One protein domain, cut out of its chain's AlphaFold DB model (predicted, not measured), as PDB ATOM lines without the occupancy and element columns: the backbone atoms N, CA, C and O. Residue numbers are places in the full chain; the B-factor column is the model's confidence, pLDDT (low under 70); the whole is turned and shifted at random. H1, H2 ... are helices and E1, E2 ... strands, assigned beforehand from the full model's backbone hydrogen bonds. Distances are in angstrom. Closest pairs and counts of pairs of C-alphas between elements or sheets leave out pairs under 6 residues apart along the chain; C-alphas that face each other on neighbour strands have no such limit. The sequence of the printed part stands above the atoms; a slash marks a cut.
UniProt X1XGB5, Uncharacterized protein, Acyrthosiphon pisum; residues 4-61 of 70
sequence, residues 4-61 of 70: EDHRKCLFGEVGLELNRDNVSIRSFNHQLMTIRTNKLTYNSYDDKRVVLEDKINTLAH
ATOM      1  N   GLU A   4     180.501  77.402 221.785       84.88
ATOM      2  CA  GLU A   4     181.481  77.186 222.849       84.88
ATOM      3  C   GLU A   4     181.479  78.338 223.864       84.88
ATOM      4  O   GLU A   4     181.563  78.087 225.062       84.88
ATOM      5  N   ASP A   5     181.303  79.587 223.410       79.44
ATOM      6  CA  ASP A   5     181.133  80.739 224.309       79.44
ATOM      7  C   ASP A   5     179.898  80.555 225.209       79.44
ATOM      8  O   ASP A   5     179.948  80.839 226.403       79.44
ATOM      9  N   HIS A   6     178.795  80.041 224.650       80.50
ATOM     10  CA  HIS A   6     177.572  79.765 225.407       80.50
ATOM     11  C   HIS A   6     177.767  78.633 226.427       80.50
ATOM     12  O   HIS A   6     177.361  78.763 227.580       80.50
ATOM     13  N   ARG A   7     178.432  77.537 226.038       84.94
ATOM     14  CA  ARG A   7     178.739  76.423 226.950       84.94
ATOM     15  C   ARG A   7     179.641  76.868 228.102       84.94
ATOM     16  O   ARG A   7     179.395  76.495 229.245       84.94
ATOM     17  N   LYS A   8     180.649  77.695 227.809       81.25
ATOM     18  CA  LYS A   8     181.519  78.298 228.824       81.25
ATOM     19  C   LYS A   8     180.740  79.193 229.779       81.25
ATOM     20  O   LYS A   8     180.978  79.100 230.970       81.25
ATOM     21  N   CYS A   9     179.792  79.995 229.291       78.31
ATOM     22  CA  CYS A   9     178.925  80.809 230.146       78.31
ATOM     23  C   CYS A   9     178.163  79.967 231.183       78.31
ATOM     24  O   CYS A   9     178.159  80.303 232.361       78.31
ATOM     25  N   LEU A  10     177.557  78.856 230.752       81.12
ATOM     26  CA  LEU A  10     176.719  78.022 231.617       81.12
ATOM     27  C   LEU A  10     177.505  77.139 232.595       81.12
ATOM     28  O   LEU A  10     177.031  76.903 233.701       81.12
ATOM     29  N   PHE A  11     178.662  76.617 232.178       83.69
ATOM     30  CA  PHE A  11     179.376  75.562 232.913       83.69
ATOM     31  C   PHE A  11     180.837  75.899 233.260       83.69
ATOM     32  O   PHE A  11     181.517  75.079 233.871       83.69
ATOM     33  N   GLY A  12     181.355  77.047 232.817       74.00
ATOM     34  CA  GLY A  12     182.720  77.500 233.096       74.00
ATOM     35  C   GLY A  12     182.862  78.175 234.465       74.00
ATOM     36  O   GLY A  12     181.876  78.436 235.147       74.00
ATOM     37  N   GLU A  13     184.103  78.455 234.874       66.00
ATOM     38  CA  GLU A  13     184.397  79.082 236.170       66.00
ATOM     39  C   GLU A  13     183.812  80.500 236.309       66.00
ATOM     40  O   GLU A  13     183.754  81.289 235.359       66.00
ATOM     41  N   VAL A  14     183.410  80.819 237.541       58.72
ATOM     42  CA  VAL A  14     182.873  82.114 237.978       58.72
ATOM     43  C   VAL A  14     183.964  83.175 237.838       58.72
ATOM     44  O   VAL A  14     184.883  83.240 238.647       58.72
ATOM     45  N   GLY A  15     183.891  83.986 236.784       59.34
ATOM     46  CA  GLY A  15     184.929  84.980 236.478       59.34
ATOM     47  C   GLY A  15     185.117  85.297 234.997       59.34
ATOM     48  O   GLY A  15     186.020  86.059 234.654       59.34
ATOM     49  N   LEU A  16     184.287  84.730 234.114       61.06
ATOM     50  CA  LEU A  16     184.263  85.086 232.694       61.06
ATOM     51  C   LEU A  16     184.205  86.604 232.532       61.06
ATOM     52  O   LEU A  16     183.397  87.257 233.189       61.06
ATOM     53  N   GLU A  17     185.074  87.140 231.668       62.75
ATOM     54  CA  GLU A  17     185.223  88.574 231.419       62.75
ATOM     55  C   GLU A  17     183.860  89.262 231.326       62.75
ATOM     56  O   GLU A  17     183.145  89.157 230.322       62.75
ATOM     57  N   LEU A  18     183.509  89.957 232.413       73.31
ATOM     58  CA  LEU A  18     182.192  90.551 232.609       73.31
ATOM     59  C   LEU A  18     181.884  91.582 231.538       73.31
ATOM     60  O   LEU A  18     180.722  91.862 231.309       73.31
ATOM     61  N   ASN A  19     182.896  92.124 230.863       84.00
ATOM     62  CA  ASN A  19     182.715  93.098 229.807       84.00
ATOM     63  C   ASN A  19     183.428  92.696 228.521       84.00
ATOM     64  O   ASN A  19     184.544  92.189 228.541       84.00
ATOM     65  N   ARG A  20     182.804  93.004 227.382       84.81
ATOM     66  CA  ARG A  20     183.383  92.809 226.054       84.81
ATOM     67  C   ARG A  20     183.130  94.019 225.180       84.81
ATOM     68  O   ARG A  20     182.071  94.647 225.230       84.81
ATOM     69  N   ASP A  21     184.103  94.297 224.327       91.94
ATOM     70  CA  ASP A  21     183.969  95.310 223.297       91.94
ATOM     71  C   ASP A  21     182.887  94.924 222.291       91.94
ATOM     72  O   ASP A  21     182.934  93.886 221.624       91.94
ATOM     73  N   ASN A  22     181.922  95.817 222.140       91.38
ATOM     74  CA  ASN A  22     180.954  95.787 221.070       91.38
ATOM     75  C   ASN A  22     181.263  96.919 220.102       91.38
ATOM     76  O   ASN A  22     181.068  98.093 220.413       91.38
ATOM     77  N   VAL A  23     181.747  96.545 218.925       95.56
ATOM     78  CA  VAL A  23     181.976  97.479 217.830       95.56
ATOM     79  C   VAL A  23     180.746  97.459 216.934       95.56
ATOM     80  O   VAL A  23     180.324  96.395 216.480       95.56
ATOM     81  N   SER A  24     180.149  98.621 216.698       96.00
ATOM     82  CA  SER A  24     178.997  98.766 215.809       96.00
ATOM     83  C   SER A  24     179.122 100.017 214.951       96.00
ATOM     84  O   SER A  24     179.662 101.027 215.393       96.00
ATOM     85  N   ILE A  25     178.611  99.948 213.726       97.75
ATOM     86  CA  ILE A  25     178.455 101.116 212.858       97.75
ATOM     87  C   ILE A  25     177.053 101.670 213.105       97.75
ATOM     88  O   ILE A  25     176.075 100.919 213.094       97.75
ATOM     89  N   ARG A  26     176.950 102.969 213.374       96.94
ATOM     90  CA  ARG A  26     175.689 103.656 213.679       96.94
ATOM     91  C   ARG A  26     175.580 104.936 212.857       96.94
ATOM     92  O   ARG A  26     176.593 105.485 212.435       96.94
ATOM     93  N   SER A  27     174.349 105.392 212.645       97.25
ATOM     94  CA  SER A  27     174.043 106.662 211.986       97.25
ATOM     95  C   SER A  27     173.356 107.592 212.975       97.25
ATOM     96  O   SER A  27     172.361 107.198 213.585       97.25
ATOM     97  N   PHE A  28     173.863 108.813 213.110       96.94
ATOM     98  CA  PHE A  28     173.223 109.887 213.868       96.94
ATOM     99  C   PHE A  28     173.168 111.120 212.979       96.94
ATOM    100  O   PHE A  28     174.190 111.522 212.432       96.94
ATOM    101  N   ASN A  29     171.981 111.701 212.790       96.94
ATOM    102  CA  ASN A  29     171.781 112.849 211.896       96.94
ATOM    103  C   ASN A  29     172.384 112.630 210.493       96.94
ATOM    104  O   ASN A  29     173.039 113.507 209.940       96.94
ATOM    105  N   HIS A  30     172.193 111.427 209.939       94.62
ATOM    106  CA  HIS A  30     172.742 110.998 208.645       94.62
ATOM    107  C   HIS A  30     174.281 110.935 208.565       94.62
ATOM    108  O   HIS A  30     174.826 110.771 207.476       94.62
ATOM    109  N   GLN A  31     174.988 111.005 209.695       96.94
ATOM    110  CA  GLN A  31     176.435 110.809 209.770       96.94
ATOM    111  C   GLN A  31     176.759 109.416 210.308       96.94
ATOM    112  O   GLN A  31     176.311 109.035 211.392       96.94
ATOM    113  N   LEU A  32     177.541 108.651 209.540       97.62
ATOM    114  CA  LEU A  32     178.000 107.324 209.939       97.62
ATOM    115  C   LEU A  32     179.220 107.417 210.849       97.62
ATOM    116  O   LEU A  32     180.178 108.128 210.554       97.62
ATOM    117  N   MET A  33     179.210 106.631 211.918       97.62
ATOM    118  CA  MET A  33     180.335 106.514 212.835       97.62
ATOM    119  C   MET A  33     180.479 105.089 213.367       97.62
ATOM    120  O   MET A  33     179.501 104.350 213.510       97.62
ATOM    121  N   THR A  34     181.714 104.718 213.696       98.00
ATOM    122  CA  THR A  34     182.020 103.472 214.403       98.00
ATOM    123  C   THR A  34     182.023 103.744 215.898       98.00
ATOM    124  O   THR A  34     182.822 104.537 216.389       98.00
ATOM    125  N   ILE A  35     181.147 103.065 216.630       97.38
ATOM    126  CA  ILE A  35     181.077 103.129 218.086       97.38
ATOM    127  C   ILE A  35     181.660 101.845 218.656       97.38
ATOM    128  O   ILE A  35     181.243 100.745 218.287       97.38
ATOM    129  N   ARG A  36     182.603 102.002 219.584       96.88
ATOM    130  CA  ARG A  36     183.107 100.936 220.444       96.88
ATOM    131  C   ARG A  36     182.545 101.157 221.840       96.88
ATOM    132  O   ARG A  36     182.813 102.182 222.456       96.88
ATOM    133  N   THR A  37     181.763 100.203 222.319       94.94
ATOM    134  CA  THR A  37     181.182 100.245 223.662       94.94
ATOM    135  C   THR A  37     181.659  99.039 224.445       94.94
ATOM    136  O   THR A  37     181.543  97.913 223.964       94.94
ATOM    137  N   ASN A  38     182.154  99.269 225.656       92.69
ATOM    138  CA  ASN A  38     182.404  98.208 226.617       92.69
ATOM    139  C   ASN A  38     181.051  97.793 227.219       92.69
ATOM    140  O   ASN A  38     180.374  98.620 227.827       92.69
ATOM    141  N   LYS A  39     180.593  96.568 226.937       88.94
ATOM    142  CA  LYS A  39     179.283  96.077 227.383       88.94
ATOM    143  C   LYS A  39     179.425  94.888 228.305       88.94
ATOM    144  O   LYS A  39     180.196  93.982 227.984       88.94
ATOM    145  N   LEU A  40     178.577  94.857 229.334       84.06
ATOM    146  CA  LEU A  40     178.420  93.686 230.181       84.06
ATOM    147  C   LEU A  40     178.019  92.482 229.315       84.06
ATOM    148  O   LEU A  40     177.119  92.580 228.472       84.06
ATOM    149  N   THR A  41     178.739  91.378 229.459       76.00
ATOM    150  CA  THR A  41     178.558  90.156 228.684       76.00
ATOM    151  C   THR A  41     177.516  89.253 229.316       76.00
ATOM    152  O   THR A  41     177.187  89.348 230.497       76.00
ATOM    153  N   TYR A  42     176.993  88.356 228.480       72.44
ATOM    154  CA  TYR A  42     176.149  87.263 228.931       72.44
ATOM    155  C   TYR A  42     176.919  86.421 229.950       72.44
ATOM    156  O   TYR A  42     177.970  85.870 229.618       72.44
ATOM    157  N   ASN A  43     176.395  86.349 231.167       74.12
ATOM    158  CA  ASN A  43     176.920  85.527 232.247       74.12
ATOM    159  C   ASN A  43     175.778  84.662 232.812       74.12
ATOM    160  O   ASN A  43     174.606  85.001 232.653       74.12
ATOM    161  N   SER A  44     176.111  83.538 233.442       73.75
ATOM    162  CA  SER A  44     175.129  82.581 233.978       73.75
ATOM    163  C   SER A  44     174.366  83.084 235.205       73.75
ATOM    164  O   SER A  44     173.378  82.467 235.588       73.75
ATOM    165  N   TYR A  45     174.804  84.196 235.792       72.50
ATOM    166  CA  TYR A  45     174.181  84.858 236.937       72.50
ATOM    167  C   TYR A  45     173.303  86.049 236.534       72.50
ATOM    168  O   TYR A  45     172.681  86.652 237.403       72.50
ATOM    169  N   ASP A  46     173.234  86.400 235.242       73.00
ATOM    170  CA  ASP A  46     172.358  87.450 234.709       73.00
ATOM    171  C   ASP A  46     170.924  86.910 234.610       73.00
ATOM    172  O   ASP A  46     170.320  86.851 233.535       73.00
ATOM    173  N   ASP A  47     170.398  86.453 235.746       73.69
ATOM    174  CA  ASP A  47     169.022  86.013 235.869       73.69
ATOM    175  C   ASP A  47     168.125  87.240 236.032       73.69
ATOM    176  O   ASP A  47     167.923  87.787 237.114       73.69
ATOM    177  N   LYS A  48     167.583  87.703 234.905       83.00
ATOM    178  CA  LYS A  48     166.573  88.771 234.869       83.00
ATOM    179  C   LYS A  48     165.181  88.229 235.160       83.00
ATOM    180  O   LYS A  48     164.199  88.813 234.693       83.00
ATOM    181  N   ARG A  49     165.067  87.091 235.842       88.00
ATOM    182  CA  ARG A  49     163.799  86.493 236.234       88.00
ATOM    183  C   ARG A  49     163.813  86.153 237.720       88.00
ATOM    184  O   ARG A  49     164.822  85.754 238.279       88.00
ATOM    185  N   VAL A  50     162.658  86.304 238.351       88.50
ATOM    186  CA  VAL A  50     162.408  85.869 239.724       88.50
ATOM    187  C   VAL A  50     161.646  84.555 239.655       88.50
ATOM    188  O   VAL A  50     160.566  84.490 239.061       88.50
ATOM    189  N   VAL A  51     162.222  83.496 240.225       89.88
ATOM    190  CA  VAL A  51     161.575  82.183 240.334       89.88
ATOM    191  C   VAL A  51     160.549  82.223 241.463       89.88
ATOM    192  O   VAL A  51     160.909  82.485 242.610       89.88
ATOM    193  N   LEU A  52     159.283  81.951 241.142       90.88
ATOM    194  CA  LEU A  52     158.191  81.960 242.117       90.88
ATOM    195  C   LEU A  52     158.277  80.765 243.079       90.88
ATOM    196  O   LEU A  52     159.072  79.836 242.898       90.88
ATOM    197  N   GLU A  53     157.460  80.786 244.132       91.94
ATOM    198  CA  GLU A  53     157.455  79.741 245.165       91.94
ATOM    199  C   GLU A  53     157.208  78.338 244.604       91.94
ATOM    200  O   GLU A  53     157.834  77.383 245.064       91.94
ATOM    201  N   ASP A  54     156.373  78.221 243.566       92.44
ATOM    202  CA  ASP A  54     156.063  76.956 242.894       92.44
ATOM    203  C   ASP A  54     157.242  76.345 242.116       92.44
ATOM    204  O   ASP A  54     157.149  75.205 241.661       92.44
ATOM    205  N   LYS A  55     158.353  77.084 241.972       88.81
ATOM    206  CA  LYS A  55     159.572  76.699 241.239       88.81
ATOM    207  C   LYS A  55     159.355  76.363 239.758       88.81
ATOM    208  O   LYS A  55     160.262  75.833 239.122       88.81
ATOM    209  N   ILE A  56     158.190  76.687 239.201       91.94
ATOM    210  CA  ILE A  56     157.824  76.436 237.801       91.94
ATOM    211  C   ILE A  56     157.672  77.768 237.079       91.94
ATOM    212  O   ILE A  56     158.226  77.976 235.997       91.94
ATOM    213  N   ASN A  57     156.920  78.680 237.684       93.38
ATOM    214  CA  ASN A  57     156.630  79.972 237.107       93.38
ATOM    215  C   ASN A  57     157.727  80.973 237.462       93.38
ATOM    216  O   ASN A  57     158.356  80.934 238.520       93.38
ATOM    217  N   THR A  58     157.975  81.885 236.530       93.38
ATOM    218  CA  THR A  58     159.006  82.911 236.673       93.38
ATOM    219  C   THR A  58     158.465  84.245 236.185       93.38
ATOM    220  O   THR A  58     157.834  84.309 235.125       93.38
ATOM    221  N   LEU A  59     158.738  85.313 236.927       93.31
ATOM    222  CA  LEU A  59     158.418  86.685 236.534       93.31
ATOM    223  C   LEU A  59     159.669  87.378 236.009       93.31
ATOM    224  O   LEU A  59     160.768  87.068 236.446       93.31
ATOM    225  N   ALA A  60     159.526  88.305 235.063       90.94
ATOM    226  CA  ALA A  60     160.654  89.137 234.651       90.94
ATOM    227  C   ALA A  60     161.037  90.110 235.778       90.94
ATOM    228  O   ALA A  60     160.167  90.589 236.499       90.94
ATOM    229  N   HIS A  61     162.319  90.434 235.910       86.44
ATOM    230  CA  HIS A  61     162.809  91.443 236.844       86.44
ATOM    231  C   HIS A  61     162.064  92.777 236.639       86.44
ATOM    232  O   HIS A  61     161.934  93.241 235.504       86.44
TER     233      HIS A  61
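AT A GLANCE: This is residues 4 to 61 of the 70 residues of an uncharacterized protein of Acyrthosiphon pisum (UniProt X1XGB5). The model is two separate antiparallel hairpins set far apart, a long bending one of E1 and E2 that forms an arm at one end of the longest axis and a small one of E3 and E4 at the other, with one short helix, H1, apart from the small hairpin. The two hairpins do not form one sheet; residues 41 to 48 run between them. The printed part has 58 residues, with one named helix and four named strands in the order H1, E1, E2, E3, E4, and its class is mixed, helices and strands. It is extended, with a radius of gyration of the C-alphas of 16.9 A, and elongated, with spans of 52 by 27 by 16 A.

HOW THE PARTS SIT: H1, residues 4 to 11, has every O i to N i+4 pair within hydrogen-bond range. A short link of 7 residues leads from it to E1, residues 19 to 28, which bends by 62 degrees at residue 25. A tight link of 2 residues joins E1 to E2, residues 31 to 40, and the two form a hairpin, antiparallel at 158 degrees between their directions. The C-alphas of Asn 19 and Leu 40 face each other at 4.4 A, and those of Phe 28 and Gln 31 at 5.3 A. N 20 and O 39 are within hydrogen-bond range at 2.8 A, and so are N 33 and O 26 at 2.9 A. H1 and E2 are apart. E3, residues 49 to 51, and E4, residues 58 to 60, form a second hairpin, antiparallel at 155 degrees, with N 50 and O 59 within hydrogen-bond range at 2.8 A. The C-alphas of Arg 49 and Ala 60 face each other at 4.4 A. E3 and E4 are each apart from H1, E1 and E2.

IN THESE COORDINATES: H1 begins at C-alpha 4, at (181.481, 77.186, 222.849), and measures 10.4 A from first to last C-alpha. E1 measures 25.0 A, and its last C-alpha, 28, is at (173.223, 109.887, 213.868). E2 measures 26.7 A. E3 measures 6.4 A and E4 6.8 A, with C-alpha 60 at (160.654, 89.137, 234.651).

THE WHOLE: The two C-alphas farthest apart, those of Gln 31 and Asp 54, are 51.6 A from each other, and the first and last printed C-alphas, Glu 4 and His 61, are 27.3 A apart. The printed part has no cut. The links E2 to E3, of 8 residues, and E3 to E4, of 6 residues, are short, and no link is long. The mean pLDDT of the printed part is 85.5, and residues 13 to 17 are under 70.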